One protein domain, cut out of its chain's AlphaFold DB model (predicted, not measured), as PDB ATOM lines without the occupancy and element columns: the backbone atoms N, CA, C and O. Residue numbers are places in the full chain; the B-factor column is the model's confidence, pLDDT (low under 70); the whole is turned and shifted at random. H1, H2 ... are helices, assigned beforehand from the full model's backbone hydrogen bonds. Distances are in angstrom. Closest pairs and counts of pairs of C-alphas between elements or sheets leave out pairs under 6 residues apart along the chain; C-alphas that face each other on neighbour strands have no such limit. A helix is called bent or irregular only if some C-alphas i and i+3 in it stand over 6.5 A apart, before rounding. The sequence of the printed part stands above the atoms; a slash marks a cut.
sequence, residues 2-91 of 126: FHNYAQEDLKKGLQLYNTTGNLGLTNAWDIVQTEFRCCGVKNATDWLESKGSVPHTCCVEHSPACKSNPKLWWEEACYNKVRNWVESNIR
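This is residues 2 to 91 of the 126 residues of the protein "Tetraspanin 4" of Xenopus tropicalis (UniProt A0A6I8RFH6). Two longer helices, H1 and H2, make a loose V, with the short H3 packed on H1 near the closed end and the first turn of H5 set at the open end, beside the last turn of H2. H5 then leads away from the body, and its residues 86 to 91 stick out at one end of the longest axis; short H4, on a loop-rich stretch, lies at the other end. The printed part has 90 residues with five named helices, H1 to H5 in order, and no named strand; its class is all helix. It is compact, with a radius of gyration of the C-alphas of 12.8 A, and spans 40 by 28 by 21 A.

Begin with the longest helix, H1, residues 2 to 16. Its residues 13 to 16 alone only just touch H2, residues 23 to 36, with 3 pairs of C-alphas within 8 A; look at Gly 13 and Leu 25, the closest, at 7.4 A. The two run opposite ways at a steep tilt of 58 degrees. With residues 11 to 15 alone, H1 touches H3, residues 45 to 51, the same way at a steep tilt of 41 degrees; the closest C-alphas are those of Gln 15 and Ser 50, 5.3 A apart. Go next to residues 32 to 36 of H2, which touch residues 78 to 82 of H5, residues 78 to 91, about perpendicular at 75 degrees; the closest C-alphas, of Phe 36 and Lys 81, are 6.4 A apart. H1 and H5 are close but not clearly touching, with the closest C-alphas, of Gln 7 and Tyr 79, at 7.1 A. H4, residues 64 to 68, is apart from H1, H2, H3 and H5, and H3 is apart from H2 and H5. In H2 and H3 every O i to N i+4 pair is within hydrogen-bond range, against 9 of 11 in H1, 9 of 10 in H5 and 0 of 1 in H4, where 1 of 2 O i to N i+3 pairs is.

Find C-alpha 2 at (-20.678, -19.611, -31.626); from there H1 runs 21.8 A to C-alpha 16. H2 measures 19.8 A from C-alpha 23 to C-alpha 36, and H3 9.9 A from C-alpha 45 to C-alpha 51. H4 starts at C-alpha 64, at (5.546, -45.232, -38.600), and is only just irregular: C-alphas 64 and 67 are 6.8 A apart. H5 runs 20.9 A from C-alpha 78 to C-alpha 91 at (-20.972, -29.206, -12.735); it is irregular, with C-alphas 88 and 91 at 7.9 A.

The two C-alphas farthest apart are those of Ala 65 and Arg 91, 40.6 A. The printed part has no cut. Look for the long link at residues 52 to 63, between H3 and H4; the other three links are short. The mean pLDDT of the printed part is 92.6, and no printed residue is under 70.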
ATOM      1  N   PHE A   2     -21.816 -19.353 -32.525       89.00
ATOM      2  CA  PHE A   2     -20.678 -19.611 -31.626       89.00
ATOM      3  C   PHE A   2     -19.841 -20.851 -31.998       89.00
ATOM      4  O   PHE A   2     -18.621 -20.758 -32.081       89.00
ATOM      5  N   HIS A   3     -20.482 -21.988 -32.302       91.50
ATOM      6  CA  HIS A   3     -19.755 -23.213 -32.667       91.50
ATOM      7  C   HIS A   3     -18.862 -23.049 -33.901       91.50
ATOM      8  O   HIS A   3     -17.722 -23.501 -33.891       91.50
ATOM      9  N   ASN A   4     -19.355 -22.366 -34.936       93.69
ATOM     10  CA  ASN A   4     -18.585 -22.146 -36.159       93.69
ATOM     11  C   ASN A   4     -17.376 -21.251 -35.883       93.69
ATOM     12  O   ASN A   4     -16.275 -21.587 -36.300       93.69
ATOM     13  N   TYR A   5     -17.571 -20.177 -35.115       94.94
ATOM     14  CA  TYR A   5     -16.487 -19.279 -34.723       94.94
ATOM     15  C   TYR A   5     -15.387 -20.014 -33.943       94.94
ATOM     16  O   TYR A   5     -14.216 -19.925 -34.295       94.94
ATOM     17  N   ALA A   6     -15.764 -20.806 -32.934       95.31
ATOM     18  CA  ALA A   6     -14.806 -21.579 -32.146       95.31
ATOM     19  C   ALA A   6     -14.035 -22.595 -33.006       95.31
ATOM     20  O   ALA A   6     -12.831 -22.768 -32.845       95.31
ATOM     21  N   GLN A   7     -14.712 -23.261 -33.944       95.62
ATOM     22  CA  GLN A   7     -14.057 -24.200 -34.853       95.62
ATOM     23  C   GLN A   7     -13.096 -23.500 -35.821       95.62
ATOM     24  O   GLN A   7     -12.026 -24.033 -36.103       95.62
ATOM     25  N   GLU A   8     -13.451 -22.324 -36.335       95.50
ATOM     26  CA  GLU A   8     -12.559 -21.533 -37.189       95.50
ATOM     27  C   GLU A   8     -11.322 -21.049 -36.435       95.50
ATOM     28  O   GLU A   8     -10.216 -21.113 -36.970       95.50
ATOM     29  N   ASP A   9     -11.486 -20.617 -35.186       95.31
ATOM     30  CA  ASP A   9     -10.370 -20.195 -34.344       95.31
ATOM     31  C   ASP A   9      -9.412 -21.358 -34.043       95.31
ATOM     32  O   ASP A   9      -8.201 -21.256 -34.251       95.31
ATOM     33  N   LEU A  10      -9.956 -22.531 -33.702       95.88
ATOM     34  CA  LEU A  10      -9.161 -23.749 -33.531       95.88
ATOM     35  C   LEU A  10      -8.430 -24.153 -34.819       95.88
ATOM     36  O   LEU A  10      -7.273 -24.567 -34.757       95.88
ATOM     37  N   LYS A  11      -9.060 -23.993 -35.990       95.75
ATOM     38  CA  LYS A  11      -8.408 -24.257 -37.284       95.75
ATOM     39  C   LYS A  11      -7.225 -23.319 -37.525       95.75
ATOM     40  O   LYS A  11      -6.180 -23.778 -37.981       95.75
ATOM     41  N   LYS A  12      -7.332 -22.036 -37.165       94.38
ATOM     42  CA  LYS A  12      -6.179 -21.113 -37.176       94.38
ATOM     43  C   LYS A  12      -5.089 -21.580 -36.208       94.38
ATOM     44  O   LYS A  12      -3.910 -21.535 -36.545       94.38
ATOM     45  N   GLY A  13      -5.476 -22.113 -35.048       93.88
ATOM     46  CA  GLY A  13      -4.557 -22.734 -34.094       93.88
ATOM     47  C   GLY A  13      -3.735 -23.887 -34.687       93.88
ATOM     48  O   GLY A  13      -2.540 -23.987 -34.408       93.88
ATOM     49  N   LEU A  14      -4.317 -24.719 -35.561       94.81
ATOM     50  CA  LEU A  14      -3.578 -25.791 -36.247       94.81
ATOM     51  C   LEU A  14      -2.438 -25.253 -37.122       94.81
ATOM     52  O   LEU A  14      -1.372 -25.864 -37.196       94.81
ATOM     53  N   GLN A  15      -2.613 -24.086 -37.749       94.25
ATOM     54  CA  GLN A  15      -1.572 -23.458 -38.573       94.25
ATOM     55  C   GLN A  15      -0.349 -23.035 -37.750       94.25
ATOM     56  O   GLN A  15       0.765 -22.987 -38.271       94.25
ATOM     57  N   LEU A  16      -0.525 -22.792 -36.453       94.88
ATOM     58  CA  LEU A  16       0.545 -22.409 -35.533       94.88
ATOM     59  C   LEU A  16       1.209 -23.616 -34.847       94.88
ATOM     60  O   LEU A  16       2.234 -23.456 -34.182       94.88
ATOM     61  N   TYR A  17       0.689 -24.830 -35.040       94.75
ATOM     62  CA  TYR A  17       1.268 -26.048 -34.473       94.75
ATOM     63  C   TYR A  17       2.715 -26.270 -34.944       94.75
ATOM     64  O   TYR A  17       3.015 -26.148 -36.136       94.75
ATOM     65  N   ASN A  18       3.613 -26.605 -34.015       94.06
ATOM     66  CA  ASN A  18       5.041 -26.821 -34.261       94.06
ATOM     67  C   ASN A  18       5.749 -25.629 -34.948       94.06
ATOM     68  O   ASN A  18       6.662 -25.809 -35.753       94.06
ATOM     69  N   THR A  19       5.301 -24.398 -34.679       93.75
ATOM     70  CA  THR A  19       5.982 -23.169 -35.127       93.75
ATOM     71  C   THR A  19       6.786 -22.544 -33.986       93.75
ATOM     72  O   THR A  19       6.443 -22.683 -32.807       93.75
ATOM     73  N   THR A  20       7.870 -21.840 -34.319       92.88
ATOM     74  CA  THR A  20       8.716 -21.139 -33.340       92.88
ATOM     75  C   THR A  20       7.907 -20.113 -32.549       92.88
ATOM     76  O   THR A  20       7.207 -19.293 -33.137       92.88
ATOM     77  N   GLY A  21       8.008 -20.154 -31.218       92.31
ATOM     78  CA  GLY A  21       7.250 -19.276 -30.318       92.31
ATOM     79  C   GLY A  21       5.877 -19.815 -29.892       92.31
ATOM     80  O   GLY A  21       5.285 -19.259 -28.976       92.31
ATOM     81  N   ASN A  22       5.399 -20.927 -30.466       94.31
ATOM     82  CA  ASN A  22       4.080 -21.510 -30.171       94.31
ATOM     83  C   ASN A  22       4.166 -22.898 -29.504       94.31
ATOM     84  O   ASN A  22       3.329 -23.777 -29.736       94.31
ATOM     85  N   LEU A  23       5.176 -23.114 -28.653       94.56
ATOM     86  CA  LEU A  23       5.359 -24.391 -27.948       94.56
ATOM     87  C   LEU A  23       4.167 -24.715 -27.034       94.56
ATOM     88  O   LEU A  23       3.698 -25.848 -27.021       94.56
ATOM     89  N   GLY A  24       3.631 -23.712 -26.327       94.56
ATOM     90  CA  GLY A  24       2.460 -23.889 -25.460       94.56
ATOM     91  C   GLY A  24       1.218 -24.346 -26.229       94.56
ATOM     92  O   GLY A  24       0.522 -25.255 -25.787       94.56
ATOM     93  N   LEU A  25       0.987 -23.781 -27.418       95.25
ATOM     94  CA  LEU A  25      -0.120 -24.180 -28.289       95.25
ATOM     95  C   LEU A  25       0.072 -25.597 -28.846       95.25
ATOM     96  O   LEU A  25      -0.879 -26.370 -28.912       95.25
ATOM     97  N   THR A  26       1.303 -25.942 -29.224       95.56
ATOM     98  CA  THR A  26       1.652 -27.285 -29.712       95.56
ATOM     99  C   THR A  26       1.382 -28.330 -28.631       95.56
ATOM    100  O   THR A  26       0.667 -29.296 -28.874       95.56
ATOM    101  N   ASN A  27       1.848 -28.068 -27.407       96.25
ATOM    102  CA  ASN A  27       1.613 -28.943 -26.264       96.25
ATOM    103  C   ASN A  27       0.118 -29.069 -25.928       96.25
ATOM    104  O   ASN A  27      -0.363 -30.161 -25.651       96.25
ATOM    105  N   ALA A  28      -0.644 -27.973 -26.002       96.31
ATOM    106  CA  ALA A  28      -2.087 -28.017 -25.789       96.31
ATOM    107  C   ALA A  28      -2.792 -28.930 -26.807       96.31
ATOM    108  O   ALA A  28      -3.636 -29.738 -26.425       96.31
ATOM    109  N   TRP A  29      -2.415 -28.854 -28.088       96.19
ATOM    110  CA  TRP A  29      -2.936 -29.754 -29.120       96.19
ATOM    111  C   TRP A  29      -2.561 -31.214 -28.882       96.19
ATOM    112  O   TRP A  29      -3.395 -32.097 -29.095       96.19
ATOM    113  N   ASP A  30      -1.331 -31.476 -28.448       96.06
ATOM    114  CA  ASP A  30      -0.864 -32.832 -28.162       96.06
ATOM    115  C   ASP A  30      -1.604 -33.443 -26.966       96.06
ATOM    116  O   ASP A  30      -2.072 -34.581 -27.053       96.06
ATOM    117  N   ILE A  31      -1.798 -32.669 -25.895       96.12
ATOM    118  CA  ILE A  31      -2.567 -33.084 -24.715       96.12
ATOM    119  C   ILE A  31      -4.013 -33.377 -25.104       96.12
ATOM    120  O   ILE A  31      -4.514 -34.459 -24.814       96.12
ATOM    121  N   VAL A  32      -4.688 -32.452 -25.792       96.38
ATOM    122  CA  VAL A  32      -6.103 -32.630 -26.147       96.38
ATOM    123  C   VAL A  32      -6.304 -33.874 -27.010       96.38
ATOM    124  O   VAL A  32      -7.192 -34.671 -26.724       96.38
ATOM    125  N   GLN A  33      -5.477 -34.075 -28.037       95.56
ATOM    126  CA  GLN A  33      -5.608 -35.237 -28.922       95.56
ATOM    127  C   GLN A  33      -5.329 -36.556 -28.195       95.56
ATOM    128  O   GLN A  33      -6.044 -37.533 -28.417       95.56
ATOM    129  N   THR A  34      -4.349 -36.568 -27.290       94.44
ATOM    130  CA  THR A  34      -3.984 -37.766 -26.522       94.44
ATOM    131  C   THR A  34      -5.045 -38.118 -25.476       94.44
ATOM    132  O   THR A  34      -5.482 -39.265 -25.408       94.44
ATOM    133  N   GLU A  35      -5.507 -37.136 -24.697       94.75
ATOM    134  CA  GLU A  35      -6.486 -37.333 -23.618       94.75
ATOM    135  C   GLU A  35      -7.877 -37.675 -24.159       94.75
ATOM    136  O   GLU A  35      -8.541 -38.598 -23.686       94.75
ATOM    137  N   PHE A  36      -8.323 -36.957 -25.194       94.88
ATOM    138  CA  PHE A  36      -9.659 -37.142 -25.762       94.88
ATOM    139  C   PHE A  36      -9.709 -38.159 -26.904       94.88
ATOM    140  O   PHE A  36     -10.809 -38.439 -27.393       94.88
ATOM    141  N   ARG A  37      -8.558 -38.723 -27.306       95.12
ATOM    142  CA  ARG A  37      -8.431 -39.715 -28.389       95.12
ATOM    143  C   ARG A  37      -9.176 -39.271 -29.644       95.12
ATOM    144  O   ARG A  37     -10.116 -39.915 -30.112       95.12
ATOM    145  N   CYS A  38      -8.803 -38.094 -30.118       96.12
ATOM    146  CA  CYS A  38      -9.469 -37.380 -31.197       96.12
ATOM    147  C   CYS A  38      -8.437 -36.827 -32.176       96.12
ATOM    148  O   CYS A  38      -7.255 -36.720 -31.843       96.12
ATOM    149  N   CYS A  39      -8.868 -36.451 -33.380       95.56
ATOM    150  CA  CYS A  39      -7.972 -35.861 -34.362       95.56
ATOM    151  C   CYS A  39      -8.614 -34.732 -35.170       95.56
ATOM    152  O   CYS A  39      -9.704 -34.856 -35.730       95.56
ATOM    153  N   GLY A  40      -7.887 -33.613 -35.245       95.56
ATOM    154  CA  GLY A  40      -8.322 -32.402 -35.934       95.56
ATOM    155  C   GLY A  40      -9.485 -31.691 -35.237       95.56
ATOM    156  O   GLY A  40      -9.988 -32.119 -34.196       95.56
ATOM    157  N   VAL A  41      -9.917 -30.561 -35.802       96.44
ATOM    158  CA  VAL A  41     -11.000 -29.762 -35.209       96.44
ATOM    159  C   VAL A  41     -12.347 -30.418 -35.485       96.44
ATOM    160  O   VAL A  41     -13.109 -30.709 -34.562       96.44
ATOM    161  N   LYS A  42     -12.632 -30.632 -36.770       95.44
ATOM    162  CA  LYS A  42     -13.813 -31.306 -37.311       95.44
ATOM    163  C   LYS A  42     -13.465 -32.692 -37.836       95.44
ATOM    164  O   LYS A  42     -14.312 -33.574 -37.774       95.44
ATOM    165  N   ASN A  43     -12.268 -32.854 -38.395       94.00
ATOM    166  CA  ASN A  43     -11.784 -34.121 -38.927       94.00
ATOM    167  C   ASN A  43     -10.249 -34.097 -39.036       94.00
ATOM    168  O   ASN A  43      -9.646 -33.025 -39.116       94.00
ATOM    169  N   ALA A  44      -9.618 -35.266 -39.129       91.56
ATOM    170  CA  ALA A  44      -8.181 -35.416 -39.333       91.56
ATOM    171  C   ALA A  44      -7.671 -34.719 -40.610       91.56
ATOM    172  O   ALA A  44      -6.514 -34.304 -40.667       91.56
ATOM    173  N   THR A  45      -8.531 -34.514 -41.615       92.44
ATOM    174  CA  THR A  45      -8.191 -33.758 -42.833       92.44
ATOM    175  C   THR A  45      -7.790 -32.311 -42.544       92.44
ATOM    176  O   THR A  45      -6.984 -31.759 -43.287       92.44
ATOM    177  N   ASP A  46      -8.260 -31.717 -41.439       94.56
ATOM    178  CA  ASP A  46      -7.884 -30.356 -41.031       94.56
ATOM    179  C   ASP A  46      -6.361 -30.223 -40.826       94.56
ATOM    180  O   ASP A  46      -5.776 -29.170 -41.094       94.56
ATOM    181  N   TRP A  47      -5.697 -31.301 -40.389       94.44
ATOM    182  CA  TRP A  47      -4.238 -31.354 -40.272       94.44
ATOM    183  C   TRP A  47      -3.543 -31.406 -41.628       94.44
ATOM    184  O   TRP A  47      -2.510 -30.766 -41.811       94.44
ATOM    185  N   LEU A  48      -4.109 -32.137 -42.589       91.88
ATOM    186  CA  LEU A  48      -3.563 -32.207 -43.943       91.88
ATOM    187  C   LEU A  48      -3.663 -30.847 -44.635       91.88
ATOM    188  O   LEU A  48      -2.688 -30.393 -45.224       91.88
ATOM    189  N   GLU A  49      -4.798 -30.163 -44.486       92.19
ATOM    190  CA  GLU A  49      -5.004 -28.806 -45.005       92.19
ATOM    191  C   GLU A  49      -4.058 -27.783 -44.353       92.19
ATOM    192  O   GLU A  49      -3.571 -26.876 -45.024       92.19
ATOM    193  N   SER A  50      -3.774 -27.925 -43.052       91.88
ATOM    194  CA  SER A  50      -3.012 -26.922 -42.290       91.88
ATOM    195  C   SER A  50      -1.497 -27.156 -42.266       91.88
ATOM    196  O   SER A  50      -0.724 -26.201 -42.206       91.88
ATOM    197  N   LYS A  51      -1.055 -28.418 -42.238       91.19
ATOM    198  CA  LYS A  51       0.348 -28.825 -42.018       91.19
ATOM    199  C   LYS A  51       0.852 -29.875 -43.006       91.19
ATOM    200  O   LYS A  51       2.019 -30.252 -42.934       91.19
ATOM    201  N   GLY A  52      -0.002 -30.383 -43.896       88.88
ATOM    202  CA  GLY A  52       0.345 -31.435 -44.858       88.88
ATOM    203  C   GLY A  52       0.570 -32.822 -44.246       88.88
ATOM    204  O   GLY A  52       0.789 -33.782 -44.978       88.88
ATOM    205  N   SER A  53       0.519 -32.958 -42.918       90.62
ATOM    206  CA  SER A  53       0.665 -34.233 -42.211       90.62
ATOM    207  C   SER A  53      -0.014 -34.182 -40.843       90.62
ATOM    208  O   SER A  53      -0.155 -33.108 -40.254       90.62
ATOM    209  N   VAL A  54      -0.428 -35.347 -40.342       91.94
ATOM    210  CA  VAL A  54      -0.995 -35.486 -38.995       91.94
ATOM    211  C   VAL A  54       0.111 -35.591 -37.931       91.94
ATOM    212  O   VAL A  54       1.169 -36.182 -38.197       91.94
ATOM    213  N   PRO A  55      -0.103 -35.049 -36.719       92.81
ATOM    214  CA  PRO A  55       0.804 -35.252 -35.597       92.81
ATOM    215  C   PRO A  55       0.724 -36.691 -35.073       92.81
ATOM    216  O   PRO A  55      -0.241 -37.413 -35.312       92.81
ATOM    217  N   HIS A  56       1.732 -37.109 -34.310       91.12
ATOM    218  CA  HIS A  56       1.778 -38.451 -33.717       91.12
ATOM    219  C   HIS A  56       0.630 -38.712 -32.724       91.12
ATOM    220  O   HIS A  56       0.183 -39.845 -32.590       91.12
ATOM    221  N   THR A  57       0.122 -37.667 -32.068       92.56
ATOM    222  CA  THR A  57      -1.001 -37.721 -31.116       92.56
ATOM    223  C   THR A  57      -2.350 -38.026 -31.777       92.56
ATOM    224  O   THR A  57      -3.273 -38.485 -31.110       92.56
ATOM    225  N   CYS A  58      -2.454 -37.857 -33.100       93.00
ATOM    226  CA  CYS A  58      -3.621 -38.242 -33.899       93.00
ATOM    227  C   CYS A  58      -3.685 -39.763 -34.179       93.00
ATOM    228  O   CYS A  58      -4.693 -40.255 -34.685       93.00
ATOM    229  N   CYS A  59      -2.624 -40.515 -33.873       91.69
ATOM    230  CA  CYS A  59      -2.519 -41.938 -34.180       91.69
ATOM    231  C   CYS A  59      -3.137 -42.820 -33.088       91.69
ATOM    232  O   CYS A  59      -2.865 -42.624 -31.905       91.69
ATOM    233  N   VAL A  60      -3.893 -43.845 -33.493       87.88
ATOM    234  CA  VAL A  60      -4.449 -44.868 -32.586       87.88
ATOM    235  C   VAL A  60      -3.346 -45.770 -32.035       87.88
ATOM    236  O   VAL A  60      -3.311 -46.070 -30.844       87.88
ATOM    237  N   GLU A  61      -2.422 -46.175 -32.904       81.50
ATOM    238  CA  GLU A  61      -1.264 -46.994 -32.556       81.50
ATOM    239  C   GLU A  61       0.028 -46.303 -32.982       81.50
ATOM    240  O   GLU A  61       0.091 -45.623 -34.014       81.50
ATOM    241  N   HIS A  62       1.087 -46.508 -32.196       73.69
ATOM    242  CA  HIS A  62       2.402 -45.950 -32.480       73.69
ATOM    243  C   HIS A  62       3.070 -46.721 -33.625       73.69
ATOM    244  O   HIS A  62       3.888 -47.614 -33.417       73.69
ATOM    245  N   SER A  63       2.682 -46.385 -34.854       75.94
ATOM    246  CA  SER A  63       3.215 -46.978 -36.073       75.94
ATOM    247  C   SER A  63       3.802 -45.900 -36.985       75.94
ATOM    248  O   SER A  63       3.139 -44.886 -37.233       75.94
ATOM    249  N   PRO A  64       4.994 -46.120 -37.576       75.88
ATOM    250  CA  PRO A  64       5.546 -45.232 -38.600       75.88
ATOM    251  C   PRO A  64       4.592 -45.036 -39.787       75.88
ATOM    252  O   PRO A  64       4.600 -43.985 -40.424       75.88
ATOM    253  N   ALA A  65       3.733 -46.028 -40.055       81.62
ATOM    254  CA  ALA A  65       2.749 -45.991 -41.131       81.62
ATOM    255  C   ALA A  65       1.567 -45.046 -40.853       81.62
ATOM    256  O   ALA A  65       0.823 -44.731 -41.781       81.62
ATOM    257  N   CYS A  66       1.387 -44.570 -39.614       85.88
ATOM    258  CA  CYS A  66       0.243 -43.737 -39.251       85.88
ATOM    259  C   CYS A  66       0.163 -42.461 -40.096       85.88
ATOM    260  O   CYS A  66      -0.906 -42.133 -40.599       85.88
ATOM    261  N   LYS A  67       1.285 -41.774 -40.350       82.25
ATOM    262  CA  LYS A  67       1.281 -40.520 -41.128       82.25
ATOM    263  C   LYS A  67       0.674 -40.666 -42.527       82.25
ATOM    264  O   LYS A  67       0.166 -39.689 -43.067       82.25
ATOM    265  N   SER A  68       0.732 -41.865 -43.103       82.50
ATOM    266  CA  SER A  68       0.298 -42.147 -44.473       82.50
ATOM    267  C   SER A  68      -0.969 -42.998 -44.553       82.50
ATOM    268  O   SER A  68      -1.500 -43.169 -45.646       82.50
ATOM    269  N   ASN A  69      -1.456 -43.542 -43.432       86.44
ATOM    270  CA  ASN A  69      -2.609 -44.436 -43.406       86.44
ATOM    271  C   ASN A  69      -3.769 -43.828 -42.599       86.44
ATOM    272  O   ASN A  69      -3.766 -43.932 -41.371       86.44
ATOM    273  N   PRO A  70      -4.801 -43.290 -43.276       86.00
ATOM    274  CA  PRO A  70      -5.980 -42.724 -42.627       86.00
ATOM    275  C   PRO A  70      -6.718 -43.668 -41.674       86.00
ATOM    276  O   PRO A  70      -7.366 -43.209 -40.744       86.00
ATOM    277  N   LYS A  71      -6.597 -44.989 -41.868       87.50
ATOM    278  CA  LYS A  71      -7.234 -45.992 -40.997       87.50
ATOM    279  C   LYS A  71      -6.618 -46.070 -39.598       87.50
ATOM    280  O   LYS A  71      -7.181 -46.723 -38.732       87.50
ATOM    281  N   LEU A  72      -5.442 -45.472 -39.401       89.62
ATOM    282  CA  LEU A  72      -4.737 -45.448 -38.119       89.62
ATOM    283  C   LEU A  72      -4.953 -44.133 -37.357       89.62
ATOM    284  O   LEU A  72      -4.295 -43.917 -36.340       89.62
ATOM    285  N   TRP A  73      -5.825 -43.246 -37.841       92.12
ATOM    286  CA  TRP A  73      -6.143 -41.976 -37.188       92.12
ATOM    287  C   TRP A  73      -7.358 -42.114 -36.282       92.12
ATOM    288  O   TRP A  73      -8.239 -42.938 -36.526       92.12
ATOM    289  N   TRP A  74      -7.441 -41.265 -35.261       93.25
ATOM    290  CA  TRP A  74      -8.689 -41.108 -34.524       93.25
ATOM    291  C   TRP A  74      -9.784 -40.574 -35.453       93.25
ATOM    292  O   TRP A  74      -9.644 -39.499 -36.034       93.25
ATOM    293  N   GLU A  75     -10.889 -41.310 -35.565       90.94
ATOM    294  CA  GLU A  75     -12.037 -40.918 -36.399       90.94
ATOM    295  C   GLU A  75     -12.825 -39.739 -35.805       90.94
ATOM    296  O   GLU A  75     -13.567 -39.043 -36.497       90.94
ATOM    297  N   GLU A  76     -12.671 -39.512 -34.504       94.94
ATOM    298  CA  GLU A  76     -13.477 -38.577 -33.731       94.94
ATOM    299  C   GLU A  76     -12.908 -37.156 -33.752       94.94
ATOM    300  O   GLU A  76     -11.721 -36.925 -33.510       94.94
ATOM    301  N   ALA A  77     -13.787 -36.175 -33.954       95.81
ATOM    302  CA  ALA A  77     -13.431 -34.760 -33.972       95.81
ATOM    303  C   ALA A  77     -13.141 -34.224 -32.559       95.81
ATOM    304  O   ALA A  77     -13.987 -34.348 -31.662       95.81
ATOM    305  N   CYS A  78     -12.011 -33.532 -32.362       97.06
ATOM    306  CA  CYS A  78     -11.656 -33.014 -31.036       97.06
ATOM    307  C   CYS A  78     -12.648 -31.983 -30.513       97.06
ATOM    308  O   CYS A  78     -12.981 -32.004 -29.329       97.06
ATOM    309  N   TYR A  79     -13.188 -31.126 -31.385       96.62
ATOM    310  CA  TYR A  79     -14.183 -30.142 -30.966       96.62
ATOM    311  C   TYR A  79     -15.409 -30.806 -30.326       96.62
ATOM    312  O   TYR A  79     -15.869 -30.380 -29.268       96.62
ATOM    313  N   ASN A  80     -15.914 -31.876 -30.944       96.12
ATOM    314  CA  ASN A  80     -17.092 -32.584 -30.453       96.12
ATOM    315  C   ASN A  80     -16.785 -33.342 -29.157       96.12
ATOM    316  O   ASN A  80     -17.578 -33.263 -28.223       96.12
ATOM    317  N   LYS A  81     -15.637 -34.029 -29.068       96.12
ATOM    318  CA  LYS A  81     -15.229 -34.744 -27.846       96.12
ATOM    319  C   LYS A  81     -15.085 -33.802 -26.656       96.12
ATOM    320  O   LYS A  81     -15.689 -34.052 -25.616       96.12
ATOM    321  N   VAL A  82     -14.353 -32.700 -26.828       95.50
ATOM    322  CA  VAL A  82     -14.144 -31.709 -25.765       95.50
ATOM    323  C   VAL A  82     -15.464 -31.055 -25.376       95.50
ATOM    324  O   VAL A  82     -15.774 -30.983 -24.191       95.50
ATOM    325  N   ARG A  83     -16.289 -30.640 -26.347       94.94
ATOM    326  CA  ARG A  83     -17.613 -30.066 -26.059       94.94
ATOM    327  C   ARG A  83     -18.468 -31.029 -25.240       94.94
ATOM    328  O   ARG A  83     -18.975 -30.639 -24.195       94.94
ATOM    329  N   ASN A  84     -18.602 -32.276 -25.685       95.81
ATOM    330  CA  ASN A  84     -19.436 -33.264 -25.006       95.81
ATOM    331  C   ASN A  84     -18.900 -33.573 -23.595       95.81
ATOM    332  O   ASN A  84     -19.674 -33.779 -22.658       95.81
ATOM    333  N   TRP A  85     -17.575 -33.575 -23.413       95.00
ATOM    334  CA  TRP A  85     -16.967 -33.709 -22.092       95.00
ATOM    335  C   TRP A  85     -17.278 -32.510 -21.191       95.00
ATOM    336  O   TRP A  85     -17.671 -32.706 -20.044       95.00
ATOM    337  N   VAL A  86     -17.168 -31.282 -21.707       94.31
ATOM    338  CA  VAL A  86     -17.514 -30.067 -20.957       94.31
ATOM    339  C   VAL A  86     -18.991 -30.077 -20.579       94.31
ATOM    340  O   VAL A  86     -19.310 -29.839 -19.423       94.31
ATOM    341  N   GLU A  87     -19.891 -30.393 -21.509       95.12
ATOM    342  CA  GLU A  87     -21.336 -30.450 -21.253       95.12
ATOM    343  C   GLU A  87     -21.691 -31.496 -20.186       95.12
ATOM    344  O   GLU A  87     -22.479 -31.215 -19.283       95.12
ATOM    345  N   SER A  88     -21.063 -32.675 -20.230       96.06
ATOM    346  CA  SER A  88     -21.288 -33.735 -19.235       96.06
ATOM    347  C   SER A  88     -20.655 -33.444 -17.871       96.06
ATOM    348  O   SER A  88     -21.204 -33.845 -16.845       96.06
ATOM    349  N   ASN A  89     -19.539 -32.711 -17.830       95.38
ATOM    350  CA  ASN A  89     -18.786 -32.424 -16.605       95.38
ATOM    351  C   ASN A  89     -18.913 -30.968 -16.137       95.38
ATOM    352  O   ASN A  89     -18.177 -30.540 -15.244       95.38
ATOM    353  N   ILE A  90     -19.866 -30.205 -16.682       95.94
ATOM    354  CA  ILE A  90     -19.995 -28.763 -16.428       95.94
ATOM    355  C   ILE A  90     -20.150 -28.444 -14.940       95.94
ATOM    356  O   ILE A  90     -19.625 -27.446 -14.451       95.94
ATOM    357  N   ARG A  91     -20.816 -29.331 -14.189       95.88
ATOM    358  CA  ARG A  91     -20.972 -29.206 -12.735       95.88
ATOM    359  C   ARG A  91     -19.624 -29.268 -12.018       95.88
ATOM    360  O   ARG A  91     -19.344 -28.411 -11.186       95.88
TER     361      ARG A  91